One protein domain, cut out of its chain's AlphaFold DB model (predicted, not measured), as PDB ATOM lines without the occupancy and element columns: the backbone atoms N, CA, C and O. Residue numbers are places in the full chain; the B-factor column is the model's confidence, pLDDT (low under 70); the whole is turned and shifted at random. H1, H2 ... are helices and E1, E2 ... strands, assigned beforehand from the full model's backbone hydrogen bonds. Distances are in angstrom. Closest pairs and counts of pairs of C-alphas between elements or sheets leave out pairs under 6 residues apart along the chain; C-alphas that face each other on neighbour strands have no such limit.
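What this domain is: This is residues 4 to 185 of the 188 residues of an uncharacterized protein of Algoriphagus faecimaris (UniProt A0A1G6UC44). One long, twisted sheet of ten strands curls round helix H2, with H3 and H4 packed on its other face by E8, E9 and E10. H1 sits at the E1 end of the sheet, at one tip of the longest axis. The printed part has 182 residues, with named elements in the order H1 E1 E2 H2 E3 H3 E4 E5 E6 E7 H4 H5 E8 E9 E10 H6. The sheet, order E1 E2 E4 E5 E6 E7 E10 E9 E8 E3, is mixed, and so is the class, helices and strands. The whole is compact, radius of gyration of the C-alphas 17.4 A, with an elongated outline of 59 by 38 by 27 A.

How they stand to each other: H1, residues 4 to 12, is on the sheet; its closest C-alpha pair with E1, residues 14 to 21, is Lys 9 and Arg 15, 6.1 A. E1 and E2, residues 24 to 31, form an antiparallel hairpin, N 17 and O 28 2.9 A apart, within hydrogen-bond range like the N and O pairs below. H2, residues 39 to 52, comes closest to E8, residues 152 to 158, at the C-alphas of Leu 50 and Arg 154, 6.7 A. E3, residues 54 to 56, is an edge strand parallel to E8, with N 56 and O 154 at 2.9 A. Three layers, helices on both faces of the sheet, put H1, H3, residues 60 to 68, and H4, residues 129 to 135, opposite H2. H3 runs across E9, residues 161 to 167, at 69 degrees on the local plane, its height over the sheet 9.6 A. E4, residues 81 to 87, E5, 90 to 99, E6, 106 to 113, and E7, 116 to 124, form a meander, each the antiparallel neighbour of the one before: N 83 and O 94, 2.8 A; N 97 and O 108, 2.7 A; N 109 and O 121, 2.7 A. E4 is also antiparallel to E2, N 29 and O 82 at 2.8 A. The closest C-alphas of H4 and E10, residues 171 to 176, are those of Phe 131 and Ser 171, 5.1 A. H5, residues 138 to 141, is not on the sheet. E8, E9 and E10 form another meander, N 155 and O 163 at 2.8 A, N 174 and O 164 at 2.8 A; E10 is antiparallel to E7, N 122 and O 173 at 2.8 A. H6, residues 179 to 183, on the face opposite H3, is near H2. Every O i to N i+4 pair is within range in H3, H4 and H6, 9 of 10 in H2, and 0 of 5 in H1, with 1 of 6 O i to N i+3 pairs; H5 is too short.

Where its parts are: H1 begins at C-alpha 4, (56.923, 8.875, 148.725). H2 measures 20.4 A, E5 29.7 A and E7 24.6 A. H6 ends at C-alpha 183, (35.026, 36.110, 142.058).

The domain as a whole: The farthest C-alphas, of Phe 4 and Glu 147, are 60.5 A apart. The printed part has no cut; the link H3 to E4 is long. Mean pLDDT of the printed part is 89.3, under 70 at residues 4 to 12, 102 and 146 to 149.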
ATOM      1  N   PHE A   4      57.533   7.885 147.830       47.22
ATOM      2  CA  PHE A   4      56.923   8.875 148.725       47.22
ATOM      3  C   PHE A   4      55.389   8.768 148.850       47.22
ATOM      4  O   PHE A   4      54.838   9.063 149.908       47.22
ATOM      5  N   ASN A   5      54.678   8.288 147.822       43.72
ATOM      6  CA  ASN A   5      53.217   8.124 147.885       43.72
ATOM      7  C   ASN A   5      52.775   6.885 148.678       43.72
ATOM      8  O   ASN A   5      51.601   6.780 149.037       43.72
ATOM      9  N   PHE A   6      53.682   5.934 148.924       46.62
ATOM     10  CA  PHE A   6      53.356   4.703 149.642       46.62
ATOM     11  C   PHE A   6      53.431   4.902 151.162       46.62
ATOM     12  O   PHE A   6      52.534   4.459 151.872       46.62
ATOM     13  N   LEU A   7      54.422   5.658 151.649       49.09
ATOM     14  CA  LEU A   7      54.616   5.940 153.080       49.09
ATOM     15  C   LEU A   7      53.527   6.849 153.683       49.09
ATOM     16  O   LEU A   7      53.129   6.659 154.829       49.09
ATOM     17  N   ASN A   8      52.961   7.778 152.903       47.38
ATOM     18  CA  ASN A   8      51.880   8.652 153.383       47.38
ATOM     19  C   ASN A   8      50.540   7.926 153.619       47.38
ATOM     20  O   ASN A   8      49.713   8.411 154.399       47.38
ATOM     21  N   LYS A   9      50.311   6.769 152.976       48.84
ATOM     22  CA  LYS A   9      49.066   5.996 153.136       48.84
ATOM     23  C   LYS A   9      48.950   5.343 154.514       48.84
ATOM     24  O   LYS A   9      47.841   5.231 155.026       48.84
ATOM     25  N   THR A  10      50.067   4.918 155.099       52.34
ATOM     26  CA  THR A  10      50.101   4.160 156.360       52.34
ATOM     27  C   THR A  10      50.026   5.046 157.603       52.34
ATOM     28  O   THR A  10      49.548   4.583 158.629       52.34
ATOM     29  N   LEU A  11      50.436   6.317 157.514       57.59
ATOM     30  CA  LEU A  11      50.469   7.247 158.655       57.59
ATOM     31  C   LEU A  11      49.202   8.099 158.820       57.59
ATOM     32  O   LEU A  11      48.886   8.497 159.934       57.59
ATOM     33  N   THR A  12      48.470   8.385 157.739       65.00
ATOM     34  CA  THR A  12      47.311   9.303 157.792       65.00
ATOM     35  C   THR A  12      45.969   8.634 157.492       65.00
ATOM     36  O   THR A  12      44.924   9.208 157.777       65.00
ATOM     37  N   GLY A  13      45.963   7.447 156.874       75.31
ATOM     38  CA  GLY A  13      44.744   6.811 156.359       75.31
ATOM     39  C   GLY A  13      44.161   7.471 155.097       75.31
ATOM     40  O   GLY A  13      43.184   6.961 154.540       75.31
ATOM     41  N   TYR A  14      44.762   8.561 154.598       82.12
ATOM     42  CA  TYR A  14      44.321   9.239 153.379       82.12
ATOM     43  C   TYR A  14      44.938   8.615 152.124       82.12
ATOM     44  O   TYR A  14      46.109   8.239 152.061       82.12
ATOM     45  N   ARG A  15      44.131   8.551 151.068       88.25
ATOM     46  CA  ARG A  15      44.535   8.192 149.706       88.25
ATOM     47  C   ARG A  15      44.577   9.454 148.856       88.25
ATOM     48  O   ARG A  15      43.774  10.357 149.062       88.25
ATOM     49  N   ALA A  16      45.488   9.505 147.888       91.38
ATOM     50  CA  ALA A  16      45.611  10.624 146.960       91.38
ATOM     51  C   ALA A  16      45.160  10.237 145.545       91.38
ATOM     52  O   ALA A  16      45.419   9.118 145.095       91.38
ATOM     53  N   LYS A  17      44.510  11.166 144.838       92.81
ATOM     54  CA  LYS A  17      44.145  11.042 143.420       92.81
ATOM     55  C   LYS A  17      44.165  12.416 142.759       92.81
ATOM     56  O   LYS A  17      43.632  13.362 143.319       92.81
ATOM     57  N   THR A  18      44.707  12.512 141.553       93.69
ATOM     58  CA  THR A  18      44.642  13.735 140.742       93.69
ATOM     59  C   THR A  18      43.679  13.522 139.579       93.69
ATOM     60  O   THR A  18      43.644  12.433 139.004       93.69
ATOM     61  N   LYS A  19      42.874  14.535 139.257       92.88
ATOM     62  CA  LYS A  19      41.922  14.535 138.144       92.88
ATOM     63  C   LYS A  19      41.970  15.891 137.446       92.88
ATOM     64  O   LYS A  19      42.126  16.910 138.105       92.88
ATOM     65  N   GLU A  20      41.816  15.890 136.133       90.88
ATOM     66  CA  GLU A  20      41.552  17.108 135.377       90.88
ATOM     67  C   GLU A  20      40.041  17.342 135.294       90.88
ATOM     68  O   GLU A  20      39.274  16.421 134.995       90.88
ATOM     69  N   VAL A  21      39.610  18.550 135.638       85.12
ATOM     70  CA  VAL A  21      38.207  18.961 135.654       85.12
ATOM     71  C   VAL A  21      38.137  20.360 135.059       85.12
ATOM     72  O   VAL A  21      38.778  21.268 135.577       85.12
ATOM     73  N   ASN A  22      37.417  20.522 133.946       79.81
ATOM     74  CA  ASN A  22      37.316  21.790 133.208       79.81
ATOM     75  C   ASN A  22      38.691  22.426 132.894       79.81
ATOM     76  O   ASN A  22      38.892  23.620 133.091       79.81
ATOM     77  N   GLY A  23      39.671  21.612 132.480       84.00
ATOM     78  CA  GLY A  23      41.046  22.056 132.201       84.00
ATOM     79  C   GLY A  23      41.893  22.372 133.441       84.00
ATOM     80  O   GLY A  23      43.067  22.711 133.317       84.00
ATOM     81  N   GLN A  24      41.332  22.247 134.650       86.88
ATOM     82  CA  GLN A  24      42.033  22.479 135.912       86.88
ATOM     83  C   GLN A  24      42.477  21.164 136.547       86.88
ATOM     84  O   GLN A  24      41.703  20.213 136.699       86.88
ATOM     85  N   LYS A  25      43.742  21.105 136.968       92.56
ATOM     86  CA  LYS A  25      44.318  19.924 137.616       92.56
ATOM     87  C   LYS A  25      44.019  19.932 139.114       92.56
ATOM     88  O   LYS A  25      44.727  20.553 139.901       92.56
ATOM     89  N   LEU A  26      43.020  19.155 139.515       94.31
ATOM     90  CA  LEU A  26      42.604  18.996 140.904       94.31
ATOM     91  C   LEU A  26      43.308  17.814 141.573       94.31
ATOM     92  O   LEU A  26      43.254  16.677 141.097       94.31
ATOM     93  N   SER A  27      43.947  18.066 142.713       95.88
ATOM     94  CA  SER A  27      44.561  17.036 143.556       95.88
ATOM     95  C   SER A  27      43.714  16.784 144.797       95.88
ATOM     96  O   SER A  27      43.523  17.671 145.623       95.88
ATOM     97  N   TYR A  28      43.238  15.551 144.941       96.06
ATOM     98  CA  TYR A  28      42.391  15.104 146.038       96.06
ATOM     99  C   TYR A  28      43.174  14.255 147.036       96.06
ATOM    100  O   TYR A  28      43.927  13.362 146.644       96.06
ATOM    101  N   GLN A  29      42.920  14.475 148.321       94.31
ATOM    102  CA  GLN A  29      43.230  13.565 149.420       94.31
ATOM    103  C   GLN A  29      41.913  13.148 150.075       94.31
ATOM    104  O   GLN A  29      41.077  14.005 150.329       94.31
ATOM    105  N   TYR A  30      41.693  11.863 150.341       92.50
ATOM    106  CA  TYR A  30      40.436  11.391 150.936       92.50
ATOM    107  C   TYR A  30      40.626  10.189 151.861       92.50
ATOM    108  O   TYR A  30      41.496   9.351 151.619       92.50
ATOM    109  N   ALA A  31      39.774  10.079 152.878       85.25
ATOM    110  CA  ALA A  31      39.689   8.918 153.760       85.25
ATOM    111  C   ALA A  31      38.535   7.995 153.323       85.25
ATOM    112  O   ALA A  31      37.459   8.457 152.948       85.25
ATOM    113  N   GLY A  32      38.747   6.674 153.354       82.88
ATOM    114  CA  GLY A  32      37.709   5.693 153.007       82.88
ATOM    115  C   GLY A  32      37.304   5.681 151.522       82.88
ATOM    116  O   GLY A  32      38.157   5.725 150.626       82.88
ATOM    117  N   LYS A  33      35.994   5.548 151.250       80.94
ATOM    118  CA  LYS A  33      35.431   5.549 149.887       80.94
ATOM    119  C   LYS A  33      35.344   6.996 149.373       80.94
ATOM    120  O   LYS A  33      34.659   7.805 149.994       80.94
ATOM    121  N   PRO A  34      35.996   7.335 148.247       78.50
ATOM    122  CA  PRO A  34      36.032   8.710 147.770       78.50
ATOM    123  C   PRO A  34      34.661   9.155 147.257       78.50
ATOM    124  O   PRO A  34      34.160   8.607 146.276       78.50
ATOM    125  N   VAL A  35      34.105  10.201 147.868       85.31
ATOM    126  CA  VAL A  35      33.046  11.029 147.274       85.31
ATOM    127  C   VAL A  35      33.716  12.307 146.782       85.31
ATOM    128  O   VAL A  35      33.802  13.302 147.500       85.31
ATOM    129  N   LEU A  36      34.314  12.230 145.592       90.94
ATOM    130  CA  LEU A  36      34.978  13.382 144.983       90.94
ATOM    131  C   LEU A  36      33.925  14.374 144.492       90.94
ATOM    132  O   LEU A  36      32.876  13.970 143.998       90.94
ATOM    133  N   PHE A  37      34.238  15.657 144.600       93.25
ATOM    134  CA  PHE A  37      33.374  16.755 144.186       93.25
ATOM    135  C   PHE A  37      34.145  17.711 143.277       93.25
ATOM    136  O   PHE A  37      35.378  17.755 143.323       93.25
ATOM    137  N   ASP A  38      33.418  18.456 142.451       93.94
ATOM    138  CA  ASP A  38      33.970  19.532 141.634       93.94
ATOM    139  C   ASP A  38      33.722  20.874 142.339       93.94
ATOM    140  O   ASP A  38      32.601  21.383 142.297       93.94
ATOM    141  N   PRO A  39      34.731  21.447 143.017       94.19
ATOM    142  CA  PRO A  39      34.557  22.712 143.715       94.19
ATOM    143  C   PRO A  39      34.236  23.871 142.769       94.19
ATOM    144  O   PRO A  39      33.525  24.784 143.169       94.19
ATOM    145  N   PHE A  40      34.730  23.851 141.531       92.94
ATOM    146  CA  PHE A  40      34.511  24.942 140.588       92.94
ATOM    147  C   PHE A  40      33.082  24.944 140.065       92.94
ATOM    148  O   PHE A  40      32.459  26.002 140.006       92.94
ATOM    149  N   GLN A  41      32.537  23.762 139.764       92.81
ATOM    150  CA  GLN A  41      31.124  23.642 139.414       92.81
ATOM    151  C   GLN A  41      30.230  24.089 140.576       92.81
ATOM    152  O   GLN A  41      29.299  24.850 140.353       92.81
ATOM    153  N   MET A  42      30.551  23.711 141.819       94.75
ATOM    154  CA  MET A  42      29.783  24.153 142.991       94.75
ATOM    155  C   MET A  42      29.760  25.680 143.140       94.75
ATOM    156  O   MET A  42      28.709  26.247 143.424       94.75
ATOM    157  N   LEU A  43      30.900  26.348 142.935       93.88
ATOM    158  CA  LEU A  43      30.979  27.813 142.973       93.88
ATOM    159  C   LEU A  43      30.213  28.462 141.812       93.88
ATOM    160  O   LEU A  43      29.571  29.495 141.999       93.88
ATOM    161  N   LYS A  44      30.255  27.853 140.622       92.31
ATOM    162  CA  LYS A  44      29.494  28.305 139.453       92.31
ATOM    163  C   LYS A  44      27.987  28.198 139.687       92.31
ATOM    164  O   LYS A  44      27.279  29.170 139.430       92.31
ATOM    165  N   ASP A  45      27.525  27.058 140.200       92.94
ATOM    166  CA  ASP A  45      26.120  26.814 140.533       92.94
ATOM    167  C   ASP A  45      25.642  27.816 141.587       92.94
ATOM    168  O   ASP A  45      24.650  28.501 141.371       92.94
ATOM    169  N   MET A  46      26.397  27.984 142.677       94.38
ATOM    170  CA  MET A  46      26.083  28.961 143.722       94.38
ATOM    171  C   MET A  46      25.968  30.382 143.173       94.38
ATOM    172  O   MET A  46      25.015  31.083 143.497       94.38
ATOM    173  N   SER A  47      26.890  30.808 142.304       92.44
ATOM    174  CA  SER A  47      26.804  32.147 141.722       92.44
ATOM    175  C   SER A  47      25.564  32.320 140.849       92.44
ATOM    176  O   SER A  47      24.941  33.372 140.908       92.44
ATOM    177  N   PHE A  48      25.198  31.309 140.060       91.38
ATOM    178  CA  PHE A  48      23.972  31.348 139.260       91.38
ATOM    179  C   PHE A  48      22.722  31.448 140.146       91.38
ATOM    180  O   PHE A  48      21.777  32.161 139.807       91.38
ATOM    181  N   GLN A  49      22.723  30.765 141.292       91.94
ATOM    182  CA  GLN A  49      21.620  30.803 142.255       91.94
ATOM    183  C   GLN A  49      21.552  32.137 143.004       91.94
ATOM    184  O   GLN A  49      20.461  32.668 143.193       91.94
ATOM    185  N   LEU A  50      22.693  32.731 143.365       92.00
ATOM    186  CA  LEU A  50      22.754  34.072 143.959       92.00
ATOM    187  C   LEU A  50      22.140  35.153 143.066       92.00
ATOM    188  O   LEU A  50      21.495  36.067 143.583       92.00
ATOM    189  N   ASP A  51      22.340  35.052 141.751       90.50
ATOM    190  CA  ASP A  51      21.818  36.020 140.779       90.50
ATOM    191  C   ASP A  51      20.280  35.967 140.679       90.50
ATOM    192  O   ASP A  51      19.645  36.961 140.330       90.50
ATOM    193  N   GLN A  52      19.673  34.825 141.020       91.12
ATOM    194  CA  GLN A  52      18.221  34.601 140.991       91.12
ATOM    195  C   GLN A  52      17.558  34.680 142.372       91.12
ATOM    196  O   GLN A  52      16.330  34.721 142.467       91.12
ATOM    197  N   ALA A  53      18.346  34.671 143.447       94.19
ATOM    198  CA  ALA A  53      17.842  34.610 144.808       94.19
ATOM    199  C   ALA A  53      17.071  35.882 145.188       94.19
ATOM    200  O   ALA A  53      17.503  37.007 144.916       94.19
ATOM    201  N   LYS A  54      15.950  35.712 145.899       94.06
ATOM    202  CA  LYS A  54      15.208  36.847 146.454       94.06
ATOM    203  C   LYS A  54      16.060  37.509 147.538       94.06
ATOM    204  O   LYS A  54      16.449  36.859 148.507       94.06
ATOM    205  N   SER A  55      16.337  38.801 147.377       95.19
ATOM    206  CA  SER A  55      17.110  39.568 148.357       95.19
ATOM    207  C   SER A  55      16.242  39.935 149.549       95.19
ATOM    208  O   SER A  55      15.212  40.586 149.381       95.19
ATOM    209  N   LEU A  56      16.686  39.549 150.739       95.19
ATOM    210  CA  LEU A  56      16.077  39.895 152.015       95.19
ATOM    211  C   LEU A  56      17.070  40.695 152.862       95.19
ATOM    212  O   LEU A  56      18.283  40.651 152.642       95.19
ATOM    213  N   LYS A  57      16.549  41.439 153.834       94.25
ATOM    214  CA  LYS A  57      17.367  42.173 154.801       94.25
ATOM    215  C   LYS A  57      17.588  41.314 156.041       94.25
ATOM    216  O   LYS A  57      16.668  40.635 156.488       94.25
ATOM    217  N   ALA A  58      18.787  41.379 156.605       94.75
ATOM    218  CA  ALA A  58      19.066  40.904 157.953       94.75
ATOM    219  C   ALA A  58      19.447  42.116 158.804       94.75
ATOM    220  O   ALA A  58      20.275  42.926 158.383       94.75
ATOM    221  N   ASP A  59      18.816  42.273 159.963       94.12
ATOM    222  CA  ASP A  59      19.324  43.191 160.975       94.12
ATOM    223  C   ASP A  59      20.573  42.592 161.644       94.12
ATOM    224  O   ASP A  59      20.940  41.443 161.392       94.12
ATOM    225  N   GLU A  60      21.268  43.375 162.471       94.00
ATOM    226  CA  GLU A  60      22.527  42.924 163.076       94.00
ATOM    227  C   GLU A  60      22.364  41.633 163.909       94.00
ATOM    228  O   GLU A  60      23.156  40.709 163.708       94.00
ATOM    229  N   PRO A  61      21.347  41.487 164.787       95.44
ATOM    230  CA  PRO A  61      21.144  40.243 165.528       95.44
ATOM    231  C   PRO A  61      20.941  39.028 164.620       95.44
ATOM    232  O   PRO A  61      21.610  38.008 164.804       95.44
ATOM    233  N   PHE A  62      20.068  39.135 163.614       95.19
ATOM    234  CA  PHE A  62      19.808  38.022 162.708       95.19
ATOM    235  C   PHE A  62      21.031  37.713 161.836       95.19
ATOM    236  O   PHE A  62      21.370  36.549 161.632       95.19
ATOM    237  N   ALA A  63      21.763  38.735 161.382       95.50
ATOM    238  CA  ALA A  63      22.996  38.558 160.625       95.50
ATOM    239  C   ALA A  63      24.052  37.775 161.420       95.50
ATOM    240  O   ALA A  63      24.693  36.881 160.868       95.50
ATOM    241  N   GLN A  64      24.219  38.059 162.715       94.56
ATOM    242  CA  GLN A  64      25.126  37.295 163.582       94.56
ATOM    243  C   GLN A  64      24.663  35.849 163.763       94.56
ATOM    244  O   GLN A  64      25.477  34.921 163.729       94.56
ATOM    245  N   GLU A  65      23.355  35.631 163.880       94.94
ATOM    246  CA  GLU A  65      22.809  34.283 163.954       94.94
ATOM    247  C   GLU A  65      23.106  33.481 162.678       94.94
ATOM    248  O   GLU A  65      23.626  32.367 162.769       94.94
ATOM    249  N   LEU A  66      22.888  34.069 161.494       95.25
ATOM    250  CA  LEU A  66      23.208  33.452 160.199       95.25
ATOM    251  C   LEU A  66      24.681  33.018 160.103       95.25
ATOM    252  O   LEU A  66      24.974  31.929 159.601       95.25
ATOM    253  N   LYS A  67      25.609  33.823 160.641       92.62
ATOM    254  CA  LYS A  67      27.054  33.510 160.694       92.62
ATOM    255  C   LYS A  67      27.376  32.336 161.627       92.62
ATOM    256  O   LYS A  67      28.385  31.656 161.436       92.62
ATOM    257  N   SER A  68      26.530  32.100 162.629       90.69
ATOM    258  CA  SER A  68      26.737  31.122 163.706       90.69
ATOM    259  C   SER A  68      25.914  29.836 163.588       90.69
ATOM    260  O   SER A  68      26.012  28.983 164.469       90.69
ATOM    261  N   LEU A  69      25.121  29.664 162.519       89.06
ATOM    262  CA  LEU A  69      24.235  28.505 162.371       89.06
ATOM    263  C   LEU A  69      24.980  27.188 162.620       89.06
ATOM    264  O   LEU A  69      26.004  26.905 161.996       89.06
ATOM    265  N   GLU A  70      24.427  26.329 163.479       84.88
ATOM    266  CA  GLU A  70      25.049  25.057 163.877       84.88
ATOM    267  C   GLU A  70      25.374  24.161 162.667       84.88
ATOM    268  O   GLU A  70      26.390  23.457 162.628       84.88
ATOM    269  N   LEU A  71      24.550  24.228 161.616       83.88
ATOM    270  CA  LEU A  71      24.785  23.518 160.360       83.88
ATOM    271  C   LEU A  71      26.116  23.917 159.693       83.88
ATOM    272  O   LEU A  71      26.713  23.075 159.027       83.88
ATOM    273  N   MET A  72      26.651  25.110 159.966       84.19
ATOM    274  CA  MET A  72      27.967  25.574 159.509       84.19
ATOM    275  C   MET A  72      29.126  25.146 160.421       84.19
ATOM    276  O   MET A  72      30.281  25.206 159.997       84.19
ATOM    277  N   SER A  73      28.853  24.686 161.647       85.00
ATOM    278  CA  SER A  73      29.901  24.256 162.580       85.00
ATOM    279  C   SER A  73      30.611  22.984 162.106       85.00
ATOM    280  O   SER A  73      29.988  22.043 161.593       85.00
ATOM    281  N   ARG A  74      31.929  22.952 162.322       83.50
ATOM    282  CA  ARG A  74      32.828  21.823 162.031       83.50
ATOM    283  C   ARG A  74      33.607  21.339 163.252       83.50
ATOM    284  O   ARG A  74      34.626  20.666 163.097       83.50
ATOM    285  N   GLU A  75      33.197  21.752 164.445       83.62
ATOM    286  CA  GLU A  75      33.926  21.443 165.671       83.62
ATOM    287  C   GLU A  75      34.106  19.925 165.836       83.62
ATOM    288  O   GLU A  75      33.177  19.144 165.642       83.62
ATOM    289  N   GLY A  76      35.346  19.499 166.094       84.38
ATOM    290  CA  GLY A  76      35.705  18.084 166.233       84.38
ATOM    291  C   GLY A  76      35.733  17.257 164.937       84.38
ATOM    292  O   GLY A  76      36.053  16.070 164.998       84.38
ATOM    293  N   LEU A  77      35.444  17.832 163.762       88.56
ATOM    294  CA  LEU A  77      35.403  17.082 162.500       88.56
ATOM    295  C   LEU A  77      36.724  17.132 161.725       88.56
ATOM    296  O   LEU A  77      37.322  18.189 161.508       88.56
ATOM    297  N   LEU A  78      37.126  15.973 161.197       90.69
ATOM    298  CA  LEU A  78      38.200  15.857 160.211       90.69
ATOM    299  C   LEU A  78      37.628  15.850 158.780       90.69
ATOM    300  O   LEU A  78      36.546  15.303 158.546       90.69
ATOM    301  N   PRO A  79      38.334  16.437 157.797       93.12
ATOM    302  CA  PRO A  79      37.843  16.507 156.426       93.12
ATOM    303  C   PRO A  79      37.885  15.135 155.742       93.12
ATOM    304  O   PRO A  79      38.944  14.589 155.483       93.12
ATOM    305  N   THR A  80      36.740  14.602 155.334       93.38
ATOM    306  CA  THR A  80      36.663  13.348 154.557       93.38
ATOM    307  C   THR A  80      37.364  13.426 153.197       93.38
ATOM    308  O   THR A  80      37.871  12.416 152.703       93.38
ATOM    309  N   VAL A  81      37.393  14.617 152.588       95.25
ATOM    310  CA  VAL A  81      38.058  14.896 151.309       95.25
ATOM    311  C   VAL A  81      38.672  16.293 151.356       95.25
ATOM    312  O   VAL A  81      38.041  17.239 151.816       95.25
ATOM    313  N   ILE A  82      39.884  16.435 150.835       96.06
ATOM    314  CA  ILE A  82      40.573  17.703 150.613       96.06
ATOM    315  C   ILE A  82      40.902  17.782 149.126       96.06
ATOM    316  O   ILE A  82      41.597  16.914 148.607       96.06
ATOM    317  N   CYS A  83      40.417  18.811 148.448       96.38
ATOM    318  CA  CYS A  83      40.723  19.141 147.063       96.38
ATOM    319  C   CYS A  83      41.665  20.349 147.028       96.38
ATOM    320  O   CYS A  83      41.486  21.286 147.804       96.38
ATOM    321  N   ARG A  84      42.672  20.335 146.153       96.81
ATOM    322  CA  ARG A  84      43.607  21.449 145.944       96.81
ATOM    323  C   ARG A  84      43.840  21.705 144.461       96.81
ATOM    324  O   ARG A  84      43.924  20.748 143.688       96.81
ATOM    325  N   SER A  85      44.009  22.973 144.105       94.88
ATOM    326  CA  SER A  85      44.406  23.441 142.775       94.88
ATOM    327  C   SER A  85      45.332  24.647 142.897       94.88
ATOM    328  O   SER A  85      45.234  25.400 143.861       94.88
ATOM    329  N   ASN A  86      46.183  24.857 141.895       92.56
ATOM    330  CA  ASN A  86      46.911  26.113 141.728       92.56
ATOM    331  C   ASN A  86      46.319  26.843 140.521       92.56
ATOM    332  O   ASN A  86      46.287  26.281 139.426       92.56
ATOM    333  N   LEU A  87      45.853  28.071 140.726       89.81
ATOM    334  CA  LEU A  87      45.282  28.935 139.695       89.81
ATOM    335  C   LEU A  87      46.272  30.073 139.434       89.81
ATOM    336  O   LEU A  87      46.226  31.123 140.074       89.81
ATOM    337  N   GLY A  88      47.251  29.822 138.563       87.81
ATOM    338  CA  GLY A  88      48.420  30.695 138.443       87.81
ATOM    339  C   GLY A  88      49.192  30.744 139.765       87.81
ATOM    340  O   GLY A  88      49.704  29.719 140.216       87.81
ATOM    341  N   ASN A  89      49.234  31.921 140.395       90.31
ATOM    342  CA  ASN A  89      49.889  32.134 141.690       90.31
ATOM    343  C   ASN A  89      48.962  31.917 142.899       90.31
ATOM    344  O   ASN A  89      49.439  31.951 144.029       90.31
ATOM    345  N   ILE A  90      47.666  31.686 142.673       92.62
ATOM    346  CA  ILE A  90      46.670  31.532 143.736       92.62
ATOM    347  C   ILE A  90      46.587  30.065 144.157       92.62
ATOM    348  O   ILE A  90      46.365  29.176 143.323       92.62
ATOM    349  N   LYS A  91      46.709  29.792 145.460       94.94
ATOM    350  CA  LYS A  91      46.476  28.454 146.015       94.94
ATOM    351  C   LYS A  91      45.014  28.306 146.396       94.94
ATOM    352  O   LYS A  91      44.552  28.869 147.385       94.94
ATOM    353  N   PHE A  92      44.299  27.476 145.652       95.69
ATOM    354  CA  PHE A  92      42.916  27.144 145.949       95.69
ATOM    355  C   PHE A  92      42.818  25.798 146.672       95.69
ATOM    356  O   PHE A  92      43.452  24.809 146.284       95.69
ATOM    357  N   SER A  93      41.976  25.719 147.701       97.12
ATOM    358  CA  SER A  93      41.596  24.429 148.274       97.12
ATOM    359  C   SER A  93      40.146  24.390 148.726       97.12
ATOM    360  O   SER A  93      39.568  25.404 149.092       97.12
ATOM    361  N   ALA A  94      39.565  23.194 148.723       97.25
ATOM    362  CA  ALA A  94      38.245  22.943 149.272       97.25
ATOM    363  C   ALA A  94      38.276  21.690 150.150       97.25
ATOM    364  O   ALA A  94      38.841  20.665 149.766       97.25
ATOM    365  N   LYS A  95      37.673  21.753 151.333       96.62
ATOM    366  CA  LYS A  95      37.619  20.643 152.292       96.62
ATOM    367  C   LYS A  95      36.178  20.227 152.496       96.62
ATOM    368  O   LYS A  95      35.337  21.086 152.704       96.62
ATOM    369  N   ARG A  96      35.903  18.926 152.467       95.94
ATOM    370  CA  ARG A  96      34.578  18.348 152.703       95.94
ATOM    371  C   ARG A  96      34.535  17.617 154.035       95.94
ATOM    372  O   ARG A  96      35.302  16.680 154.258       95.94
ATOM    373  N   TYR A  97      33.546  17.951 154.838       94.00
ATOM    374  CA  TYR A  97      33.202  17.354 156.118       94.00
ATOM    375  C   TYR A  97      31.841  16.667 156.002       94.00
ATOM    376  O   TYR A  97      31.006  17.048 155.179       94.00
ATOM    377  N   VAL A  98      31.623  15.635 156.809       91.56
ATOM    378  CA  VAL A  98      30.335  14.939 156.884       91.56
ATOM    379  C   VAL A  98      29.936  14.830 158.342       91.56
ATOM    380  O   VAL A  98      30.744  14.400 159.164       91.56
ATOM    381  N   LYS A  99      28.694  15.203 158.642       89.69
ATOM    382  CA  LYS A  99      28.054  15.045 159.950       89.69
ATOM    383  C   LYS A  99      26.613  14.576 159.772       89.69
ATOM    384  O   LYS A  99      26.061  14.695 158.683       89.69
ATOM    385  N   ASN A 100      26.014  14.062 160.843       84.81
ATOM    386  CA  ASN A 100      24.630  13.580 160.853       84.81
ATOM    387  C   ASN A 100      23.795  14.314 161.921       84.81
ATOM    388  O   ASN A 100      23.385  13.683 162.898       84.81
ATOM    389  N   PRO A 101      23.574  15.636 161.800       72.69
ATOM    390  CA  PRO A 101      22.729  16.367 162.739       72.69
ATOM    391  C   PRO A 101      21.309  15.785 162.710       72.69
ATOM    392  O   PRO A 101      20.694  15.687 161.648       72.69
ATOM    393  N   GLY A 102      20.803  15.341 163.863       69.06
ATOM    394  CA  GLY A 102      19.434  14.826 163.986       69.06
ATOM    395  C   GLY A 102      19.089  13.687 163.013       69.06
ATOM    396  O   GLY A 102      17.988  13.666 162.473       69.06
ATOM    397  N   ASN A 103      20.030  12.769 162.753       78.12
ATOM    398  CA  ASN A 103      19.903  11.634 161.818       78.12
ATOM    399  C   ASN A 103      19.784  11.989 160.325       78.12
ATOM    400  O   ASN A 103      19.560  11.099 159.504       78.12
ATOM    401  N   LYS A 104      19.981  13.252 159.938       85.69
ATOM    402  CA  LYS A 104      20.025  13.660 158.530       85.69
ATOM    403  C   LYS A 104      21.479  13.793 158.086       85.69
ATOM    404  O   LYS A 104      22.215  14.562 158.704       85.69
ATOM    405  N   PRO A 105      21.925  13.096 157.026       91.25
ATOM    406  CA  PRO A 105      23.245  13.341 156.470       91.25
ATOM    407  C   PRO A 105      23.394  14.811 156.085       91.25
ATOM    408  O   PRO A 105      22.508  15.406 155.470       91.25
ATOM    409  N   CYS A 106      24.532  15.394 156.432       94.12
ATOM    410  CA  CYS A 106      24.906  16.742 156.055       94.12
ATOM    411  C   CYS A 106      26.347  16.728 155.544       94.12
ATOM    412  O   CYS A 106      27.254  16.201 156.194       94.12
ATOM    413  N   SER A 107      26.551  17.266 154.343       94.62
ATOM    414  CA  SER A 107      27.887  17.507 153.800       94.62
ATOM    415  C   SER A 107      28.191  18.993 153.882       94.62
ATOM    416  O   SER A 107      27.489  19.787 153.258       94.62
ATOM    417  N   THR A 108      29.250  19.340 154.603       95.56
ATOM    418  CA  THR A 108      29.740  20.714 154.726       95.56
ATOM    419  C   THR A 108      31.045  20.854 153.959       95.56
ATOM    420  O   THR A 108      31.883  19.954 153.977       95.56
ATOM    421  N   TYR A 109      31.232  21.974 153.280       96.62
ATOM    422  CA  TYR A 109      32.402  22.292 152.487       96.62
ATOM    423  C   TYR A 109      32.949  23.639 152.936       96.62
ATOM    424  O   TYR A 109      32.185  24.573 153.152       96.62
ATOM    425  N   GLU A 110      34.265  23.741 153.054       96.94
ATOM    426  CA  GLU A 110      34.961  25.010 153.251       96.94
ATOM    427  C   GLU A 110      35.871  25.263 152.057       96.94
ATOM    428  O   GLU A 110      36.613  24.367 151.640       96.94
ATOM    429  N   PHE A 111      35.814  26.477 151.524       97.31
ATOM    430  CA  PHE A 111      36.597  26.936 150.387       97.31
ATOM    431  C   PHE A 111      37.654  27.917 150.872       97.31
ATOM    432  O   PHE A 111      37.370  28.779 151.706       97.31
ATOM    433  N   PHE A 112      38.866  27.785 150.342       97.06
ATOM    434  CA  PHE A 112      40.013  28.575 150.753       97.06
ATOM    435  C   PHE A 112      40.775  29.132 149.555       97.06
ATOM    436  O   PHE A 112      41.024  28.406 148.586       97.06
ATOM    437  N   ILE A 113      41.224  30.377 149.696       95.94
ATOM    438  CA  ILE A 113      42.213  31.030 148.839       95.94
ATOM    439  C   ILE A 113      43.396  31.420 149.716       95.94
ATOM    440  O   ILE A 113      43.221  32.121 150.710       95.94
ATOM    441  N   ASP A 114      44.588  30.935 149.368       94.75
ATOM    442  CA  ASP A 114      45.830  31.216 150.097       94.75
ATOM    443  C   ASP A 114      45.668  31.014 151.614       94.75
ATOM    444  O   ASP A 114      46.070  31.836 152.428       94.75
ATOM    445  N   GLU A 115      45.030  29.892 151.971       92.81
ATOM    446  CA  GLU A 115      44.725  29.450 153.343       92.81
ATOM    447  C   GLU A 115      43.629  30.239 154.082       92.81
ATOM    448  O   GLU A 115      43.143  29.767 155.112       92.81
ATOM    449  N   ASN A 116      43.141  31.344 153.520       95.12
ATOM    450  CA  ASN A 116      42.010  32.099 154.059       95.12
ATOM    451  C   ASN A 116      40.685  31.451 153.657       95.12
ATOM    452  O   ASN A 116      40.496  31.104 152.492       95.12
ATOM    453  N   THR A 117      39.759  31.277 154.605       95.19
ATOM    454  CA  THR A 117      38.408  30.784 154.298       95.19
ATOM    455  C   THR A 117      37.600  31.883 153.620       95.19
ATOM    456  O   THR A 117      37.459  32.969 154.170       95.19
ATOM    457  N   ILE A 118      37.059  31.576 152.443       96.38
ATOM    458  CA  ILE A 118      36.278  32.526 151.636       96.38
ATOM    459  C   ILE A 118      34.792  32.194 151.607       96.38
ATOM    460  O   ILE A 118      33.957  33.071 151.401       96.38
ATOM    461  N   ALA A 119      34.450  30.921 151.795       96.94
ATOM    462  CA  ALA A 119      33.075  30.471 151.814       96.94
ATOM    463  C   ALA A 119      32.934  29.146 152.557       96.94
ATOM    464  O   ALA A 119      33.833  28.295 152.553       96.94
ATOM    465  N   ARG A 120      31.749  28.951 153.124       97.00
ATOM    466  CA  ARG A 120      31.252  27.678 153.623       97.00
ATOM    467  C   ARG A 120      29.964  27.320 152.910       97.00
ATOM    468  O   ARG A 120      29.163  28.189 152.585       97.00
ATOM    469  N   PHE A 121      29.765  26.031 152.707       97.00
ATOM    470  CA  PHE A 121      28.571  25.480 152.094       97.00
ATOM    471  C   PHE A 121      28.117  24.258 152.865       97.00
ATOM    472  O   PHE A 121      28.925  23.372 153.123       97.00
ATOM    473  N   SER A 122      26.834  24.160 153.174       96.50
ATOM    474  CA  SER A 122      26.245  22.982 153.795       96.50
ATOM    475  C   SER A 122      25.058  22.497 152.982       96.50
ATOM    476  O   SER A 122      24.139  23.258 152.697       96.50
ATOM    477  N   ARG A 123      25.061  21.205 152.651       95.81
ATOM    478  CA  ARG A 123      23.927  20.495 152.052       95.81
ATOM    479  C   ARG A 123      23.370  19.502 153.055       95.81
ATOM    480  O   ARG A 123      24.107  18.625 153.510       95.81
ATOM    481  N   ILE A 124      22.081  19.607 153.349       95.25
ATOM    482  CA  ILE A 124      21.353  18.708 154.245       95.25
ATOM    483  C   ILE A 124      20.441  17.827 153.389       95.25
ATOM    484  O   ILE A 124      19.631  18.329 152.619       95.25
ATOM    485  N   TYR A 125      20.587  16.507 153.492       93.88
ATOM    486  CA  TYR A 125      19.836  15.548 152.675       93.88
ATOM    487  C   TYR A 125      18.443  15.313 153.269       93.88
ATOM    488  O   TYR A 125      18.182  14.285 153.890       93.88
ATOM    489  N   ASP A 126      17.568  16.309 153.133       94.06
ATOM    490  CA  ASP A 126      16.279  16.357 153.830       94.06
ATOM    491  C   ASP A 126      15.113  16.874 152.983       94.06
ATOM    492  O   ASP A 126      14.098  17.306 153.523       94.06
ATOM    493  N   TYR A 127      15.281  16.840 151.662       94.06
ATOM    494  CA  TYR A 127      14.259  17.236 150.690       94.06
ATOM    495  C   TYR A 127      13.684  18.648 150.901       94.06
ATOM    496  O   TYR A 127      12.534  18.897 150.563       94.06
ATOM    497  N   GLY A 128      14.482  19.571 151.451       93.88
ATOM    498  CA  GLY A 128      14.085  20.970 151.632       93.88
ATOM    499  C   GLY A 128      13.496  21.287 153.006       93.88
ATOM    500  O   GLY A 128      13.261  22.452 153.300       93.88
ATOM    501  N   ALA A 129      13.324  20.298 153.889       93.50
ATOM    502  CA  ALA A 129      12.677  20.513 155.184       93.50
ATOM    503  C   ALA A 129      13.366  21.591 156.050       93.50
ATOM    504  O   ALA A 129      12.692  22.365 156.730       93.50
ATOM    505  N   SER A 130      14.701  21.663 156.042       94.25
ATOM    506  CA  SER A 130      15.442  22.697 156.778       94.25
ATOM    507  C   SER A 130      15.313  24.072 156.125       94.25
ATOM    508  O   SER A 130      15.236  25.066 156.841       94.25
ATOM    509  N   PHE A 131      15.260  24.145 154.793       95.50
ATOM    510  CA  PHE A 131      14.977  25.390 154.076       95.50
ATOM    511  C   PHE A 131      13.556  25.890 154.374       95.50
ATOM    512  O   PHE A 131      13.379  27.047 154.735       95.50
ATOM    513  N   ASP A 132      12.555  25.011 154.342       94.38
ATOM    514  CA  ASP A 132      11.173  25.366 154.675       94.38
ATOM    515  C   ASP A 132      11.054  25.861 156.122       94.38
ATOM    516  O   ASP A 132      10.361  26.838 156.401       94.38
ATOM    517  N   SER A 133      11.761  25.210 157.053       93.69
ATOM    518  CA  SER A 133      11.848  25.666 158.443       93.69
ATOM    519  C   SER A 133      12.533  27.027 158.556       93.69
ATOM    520  O   SER A 133      12.108  27.851 159.364       93.69
ATOM    521  N   PHE A 134      13.576  27.275 157.760       94.75
ATOM    522  CA  PHE A 134      14.262  28.563 157.700       94.75
ATOM    523  C   PHE A 134      13.332  29.669 157.177       94.75
ATOM    524  O   PHE A 134      13.265  30.738 157.773       94.75
ATOM    525  N   CYS A 135      12.534  29.391 156.143       93.94
ATOM    526  CA  CYS A 135      11.550  30.326 155.586       93.94
ATOM    527  C   CYS A 135      10.401  30.677 156.545       93.94
ATOM    528  O   CYS A 135       9.772  31.719 156.381       93.94
ATOM    529  N   ARG A 136      10.116  29.824 157.537       93.12
ATOM    530  CA  ARG A 136       9.078  30.052 158.563       93.12
ATOM    531  C   ARG A 136       9.552  30.884 159.752       93.12
ATOM    532  O   ARG A 136       8.735  31.218 160.605       93.12
ATOM    533  N   ARG A 137      10.847  31.190 159.838       93.00
ATOM    534  CA  ARG A 137      11.372  32.115 160.845       93.00
ATOM    535  C   ARG A 137      10.741  33.488 160.662       93.00
ATOM    536  O   ARG A 137      10.634  33.934 159.524       93.00
ATOM    537  N   THR A 138      10.359  34.156 161.745       92.25
ATOM    538  CA  THR A 138       9.668  35.455 161.694       92.25
ATOM    539  C   THR A 138      10.428  36.480 160.852       92.25
ATOM    540  O   THR A 138       9.850  37.092 159.958       92.25
ATOM    541  N   GLU A 139      11.745  36.570 161.046       93.50
ATOM    542  CA  GLU A 139      12.646  37.502 160.358       93.50
ATOM    543  C   GLU A 139      12.655  37.292 158.838       93.50
ATOM    544  O   GLU A 139      12.898  38.228 158.079       93.50
ATOM    545  N   VAL A 140      12.383  36.066 158.381       93.50
ATOM    546  CA  VAL A 140      12.308  35.709 156.961       93.50
ATOM    547  C   VAL A 140      10.874  35.840 156.459       93.50
ATOM    548  O   VAL A 140      10.627  36.534 155.474       93.50
ATOM    549  N   PHE A 141       9.936  35.195 157.150       91.44
ATOM    550  CA  PHE A 141       8.537  35.054 156.764       91.44
ATOM    551  C   PHE A 141       7.852  36.404 156.548       91.44
ATOM    552  O   PHE A 141       7.156  36.578 155.550       91.44
ATOM    553  N   GLU A 142       8.104  37.390 157.411       90.62
ATOM    554  CA  GLU A 142       7.516  38.732 157.288       90.62
ATOM    555  C   GLU A 142       7.958  39.473 156.014       90.62
ATOM    556  O   GLU A 142       7.245  40.346 155.517       90.62
ATOM    557  N   GLN A 143       9.107  39.105 155.438       92.06
ATOM    558  CA  GLN A 143       9.621  39.672 154.187       92.06
ATOM    559  C   GLN A 143       9.188  38.861 152.947       92.06
ATOM    560  O   GLN A 143       9.381  39.286 151.798       92.06
ATOM    561  N   LEU A 144       8.588  37.683 153.144       89.69
ATOM    562  CA  LEU A 144       8.053  36.852 152.071       89.69
ATOM    563  C   LEU A 144       6.642  37.313 151.688       89.69
ATOM    564  O   LEU A 144       5.638  36.761 152.111       89.69
ATOM    565  N   THR A 145       6.559  38.324 150.826       73.00
ATOM    566  CA  THR A 145       5.302  38.704 150.162       73.00
ATOM    567  C   THR A 145       5.050  37.821 148.927       73.00
ATOM    568  O   THR A 145       5.896  37.818 148.026       73.00
ATOM    569  N   GLY A 146       3.913  37.116 148.843       66.56
ATOM    570  CA  GLY A 146       3.468  36.382 147.638       66.56
ATOM    571  C   GLY A 146       2.884  34.982 147.901       66.56
ATOM    572  O   GLY A 146       3.036  34.449 148.994       66.56
ATOM    573  N   GLU A 147       2.208  34.404 146.895       55.38
ATOM    574  CA  GLU A 147       1.555  33.078 146.977       55.38
ATOM    575  C   GLU A 147       2.522  31.891 146.794       55.38
ATOM    576  O   GLU A 147       2.258  30.809 147.315       55.38
ATOM    577  N   GLU A 148       3.664  32.082 146.122       61.66
ATOM    578  CA  GLU A 148       4.691  31.044 145.959       61.66
ATOM    579  C   GLU A 148       5.944  31.365 146.784       61.66
ATOM    580  O   GLU A 148       6.532  32.447 146.687       61.66
ATOM    581  N   GLY A 149       6.359  30.407 147.619       67.56
ATOM    582  CA  GLY A 149       7.594  30.501 148.391       67.56
ATOM    583  C   GLY A 149       8.820  30.496 147.467       67.56
ATOM    584  O   GLY A 149       8.882  29.674 146.552       67.56
ATOM    585  N   PRO A 150       9.806  31.387 147.672       80.94
ATOM    586  CA  PRO A 150      10.987  31.435 146.817       80.94
ATOM    587  C   PRO A 150      11.829  30.165 146.971       80.94
ATOM    588  O   PRO A 150      12.003  29.657 148.076       80.94
ATOM    589  N   ALA A 151      12.418  29.691 145.870       86.94
ATOM    590  CA  ALA A 151      13.345  28.557 145.891       86.94
ATOM    591  C   ALA A 151      14.732  28.919 146.462       86.94
ATOM    592  O   ALA A 151      15.499  28.029 146.826       86.94
ATOM    593  N   SER A 152      15.065  30.213 146.525       94.69
ATOM    594  CA  SER A 152      16.363  30.713 146.978       94.69
ATOM    595  C   SER A 152      16.255  32.126 147.561       94.69
ATOM    596  O   SER A 152      15.524  32.976 147.043       94.69
ATOM    597  N   LEU A 153      16.983  32.366 148.647       96.25
ATOM    598  CA  LEU A 153      17.007  33.584 149.452       96.25
ATOM    599  C   LEU A 153      18.445  34.035 149.664       96.25
ATOM    600  O   LEU A 153      19.289  33.227 150.048       96.25
ATOM    601  N   ARG A 154      18.714  35.331 149.501       97.06
ATOM    602  CA  ARG A 154      20.028  35.915 149.797       97.06
ATOM    603  C   ARG A 154      19.932  37.045 150.817       97.06
ATOM    604  O   ARG A 154      18.977  37.820 150.794       97.06
ATOM    605  N   PHE A 155      20.957  37.160 151.652       97.50
ATOM    606  CA  PHE A 155      21.123  38.209 152.654       97.50
ATOM    607  C   PHE A 155      22.508  38.836 152.509       97.50
ATOM    608  O   PHE A 155      23.506  38.124 152.382       97.50
ATOM    609  N   GLU A 156      22.567  40.161 152.558       96.38
ATOM    610  CA  GLU A 156      23.817  40.914 152.658       96.38
ATOM    611  C   GLU A 156      24.150  41.088 154.144       96.38
ATOM    612  O   GLU A 156      23.368  41.680 154.886       96.38
ATOM    613  N   LEU A 157      25.281  40.537 154.594       95.75
ATOM    614  CA  LEU A 157      25.706  40.571 156.004       95.75
ATOM    615  C   LEU A 157      26.820  41.600 156.273       95.75
ATOM    616  O   LEU A 157      27.253  41.769 157.414       95.75
ATOM    617  N   GLY A 158      27.318  42.233 155.212       91.69
ATOM    618  CA  GLY A 158      28.428  43.180 155.191       91.69
ATOM    619  C   GLY A 158      28.831  43.487 153.745       91.69
ATOM    620  O   GLY A 158      28.275  42.915 152.813       91.69
ATOM    621  N   SER A 159      29.820  44.363 153.536       89.06
ATOM    622  CA  SER A 159      30.167  44.864 152.190       89.06
ATOM    623  C   SER A 159      30.545  43.779 151.172       89.06
ATOM    624  O   SER A 159      30.284  43.960 149.989       89.06
ATOM    625  N   ASN A 160      31.132  42.665 151.618       93.44
ATOM    626  CA  ASN A 160      31.512  41.521 150.774       93.44
ATOM    627  C   ASN A 160      31.017  40.182 151.343       93.44
ATOM    628  O   ASN A 160      31.431  39.122 150.875       93.44
ATOM    629  N   GLU A 161      30.167  40.223 152.368       96.62
ATOM    630  CA  GLU A 161      29.724  39.038 153.094       96.62
ATOM    631  C   GLU A 161      28.268  38.744 152.739       96.62
ATOM    632  O   GLU A 161      27.395  39.600 152.896       96.62
ATOM    633  N   LEU A 162      28.004  37.531 152.261       97.19
ATOM    634  CA  LEU A 162      26.687  37.110 151.796       97.19
ATOM    635  C   LEU A 162      26.277  35.807 152.472       97.19
ATOM    636  O   LEU A 162      27.100  34.929 152.743       97.19
ATOM    637  N   PHE A 163      24.978  35.646 152.671       97.88
ATOM    638  CA  PHE A 163      24.379  34.371 153.034       97.88
ATOM    639  C   PHE A 163      23.351  33.970 151.984       97.88
ATOM    640  O   PHE A 163      22.531  34.793 151.582       97.88
ATOM    641  N   LEU A 164      23.388  32.714 151.549       97.69
ATOM    642  CA  LEU A 164      22.415  32.133 150.625       97.69
ATOM    643  C   LEU A 164      21.737  30.947 151.304       97.69
ATOM    644  O   LEU A 164      22.422  30.062 151.814       97.69
ATOM    645  N   ALA A 165      20.413  30.902 151.269       97.31
ATOM    646  CA  ALA A 165      19.626  29.725 151.609       97.31
ATOM    647  C   ALA A 165      18.834  29.306 150.376       97.31
ATOM    648  O   ALA A 165      18.182  30.143 149.761       97.31
ATOM    649  N   GLU A 166      18.858  28.031 150.015       95.88
ATOM    650  CA  GLU A 166      18.161  27.541 148.828       95.88
ATOM    651  C   GLU A 166      17.621  26.118 149.017       95.88
ATOM    652  O   GLU A 166      18.148  25.316 149.799       95.88
ATOM    653  N   ASN A 167      16.579  25.794 148.256       94.44
ATOM    654  CA  ASN A 167      16.099  24.435 148.064       94.44
ATOM    655  C   ASN A 167      16.352  23.996 146.619       94.44
ATOM    656  O   ASN A 167      15.609  24.331 145.701       94.44
ATOM    657  N   PHE A 168      17.391  23.180 146.433       89.56
ATOM    658  CA  PHE A 168      17.732  22.574 145.145       89.56
ATOM    659  C   PHE A 168      17.664  21.048 145.268       89.56
ATOM    660  O   PHE A 168      18.678  20.345 145.313       89.56
ATOM    661  N   GLY A 169      16.441  20.552 145.492       90.44
ATOM    662  CA  GLY A 169      16.124  19.158 145.838       90.44
ATOM    663  C   GLY A 169      16.484  18.764 147.277       90.44
ATOM    664  O   GLY A 169      15.978  17.772 147.799       90.44
ATOM    665  N   HIS A 170      17.344  19.544 147.926       94.12
ATOM    666  CA  HIS A 170      17.815  19.412 149.298       94.12
ATOM    667  C   HIS A 170      18.103  20.806 149.850       94.12
ATOM    668  O   HIS A 170      18.495  21.692 149.082       94.12
ATOM    669  N   SER A 171      17.983  20.973 151.169       95.94
ATOM    670  CA  SER A 171      18.298  22.248 151.815       95.94
ATOM    671  C   SER A 171      19.790  22.550 151.682       95.94
ATOM    672  O   SER A 171      20.642  21.707 151.993       95.94
ATOM    673  N   GLN A 172      20.102  23.749 151.212       96.88
ATOM    674  CA  GLN A 172      21.451  24.205 150.925       96.88
ATOM    675  C   GLN A 172      21.659  25.596 151.513       96.88
ATOM    676  O   GLN A 172      20.805  26.468 151.396       96.88
ATOM    677  N   PHE A 173      22.794  25.780 152.177       97.44
ATOM    678  CA  PHE A 173      23.140  27.031 152.834       97.44
ATOM    679  C   PHE A 173      24.578  27.397 152.504       97.44
ATOM    680  O   PHE A 173      25.478  26.573 152.695       97.44
ATOM    681  N   TRP A 174      24.800  28.628 152.063       97.81
ATOM    682  CA  TRP A 174      26.122  29.193 151.857       97.81
ATOM    683  C   TRP A 174      26.343  30.373 152.781       97.81
ATOM    684  O   TRP A 174      25.488  31.241 152.918       97.81
ATOM    685  N   HIS A 175      27.537  30.428 153.351       97.62
ATOM    686  CA  HIS A 175      28.065  31.617 153.995       97.62
ATOM    687  C   HIS A 175      29.321  32.033 153.245       97.62
ATOM    688  O   HIS A 175      30.328  31.329 153.276       97.62
ATOM    689  N   ILE A 176      29.241  33.139 152.523       97.12
ATOM    690  CA  ILE A 176      30.315  33.687 151.704       97.12
ATOM    691  C   ILE A 176      30.925  34.826 152.503       97.12
ATOM    692  O   ILE A 176      30.266  35.828 152.754       97.12
ATOM    693  N   GLN A 177      32.170  34.649 152.923       95.94
ATOM    694  CA  GLN A 177      32.871  35.586 153.798       95.94
ATOM    695  C   GLN A 177      33.536  36.715 153.005       95.94
ATOM    696  O   GLN A 177      33.655  37.826 153.510       95.94
ATOM    697  N   ASP A 178      33.947  36.427 151.767       95.06
ATOM    698  CA  ASP A 178      34.522  37.413 150.854       95.06
ATOM    699  C   ASP A 178      34.110  37.118 149.404       95.06
ATOM    700  O   ASP A 178      34.716  36.306 148.697       95.06
ATOM    701  N   TRP A 179      33.040  37.776 148.959       93.56
ATOM    702  CA  TRP A 179      32.525  37.650 147.599       93.56
ATOM    703  C   TRP A 179      33.509  38.163 146.547       93.56
ATOM    704  O   TRP A 179      33.675  37.534 145.501       93.56
ATOM    705  N   ALA A 180      34.195  39.273 146.827       92.50
ATOM    706  CA  ALA A 180      35.140  39.874 145.896       92.50
ATOM    707  C   ALA A 180      36.328  38.938 145.636       92.50
ATOM    708  O   ALA A 180      36.731  38.751 144.487       92.50
ATOM    709  N   GLN A 181      36.855  38.299 146.685       91.56
ATOM    710  CA  GLN A 181      37.925  37.315 146.553       91.56
ATOM    711  C   GLN A 181      37.445  36.043 145.840       91.56
ATOM    712  O   GLN A 181      38.157  35.505 144.992       91.56
ATOM    713  N   LEU A 182      36.219  35.586 146.118       90.19
ATOM    714  CA  LEU A 182      35.640  34.411 145.463       90.19
ATOM    715  C   LEU A 182      35.492  34.603 143.945       90.19
ATOM    716  O   LEU A 182      35.770  33.678 143.182       90.19
ATOM    717  N   GLN A 183      35.128  35.807 143.490       87.88
ATOM    718  CA  GLN A 183      35.026  36.110 142.058       87.88
ATOM    719  C   GLN A 183      36.365  35.985 141.310       87.88
ATOM    720  O   GLN A 183      36.357  35.710 140.113       87.88
ATOM    721  N   GLN A 184      37.515  36.096 141.987       85.94
ATOM    722  CA  GLN A 184      38.838  35.979 141.349       85.94
ATOM    723  C   GLN A 184      39.147  34.564 140.843       85.94
ATOM    724  O   GLN A 184      39.974  34.392 139.950       85.94
ATOM    725  N   ILE A 185      38.513  33.546 141.428       84.31
ATOM    726  CA  ILE A 185      38.762  32.130 141.114       84.31
ATOM    727  C   ILE A 185      37.603  31.481 140.356       84.31
ATOM    728  O   ILE A 185      37.594  30.261 140.159       84.31
TER     729      ILE A 185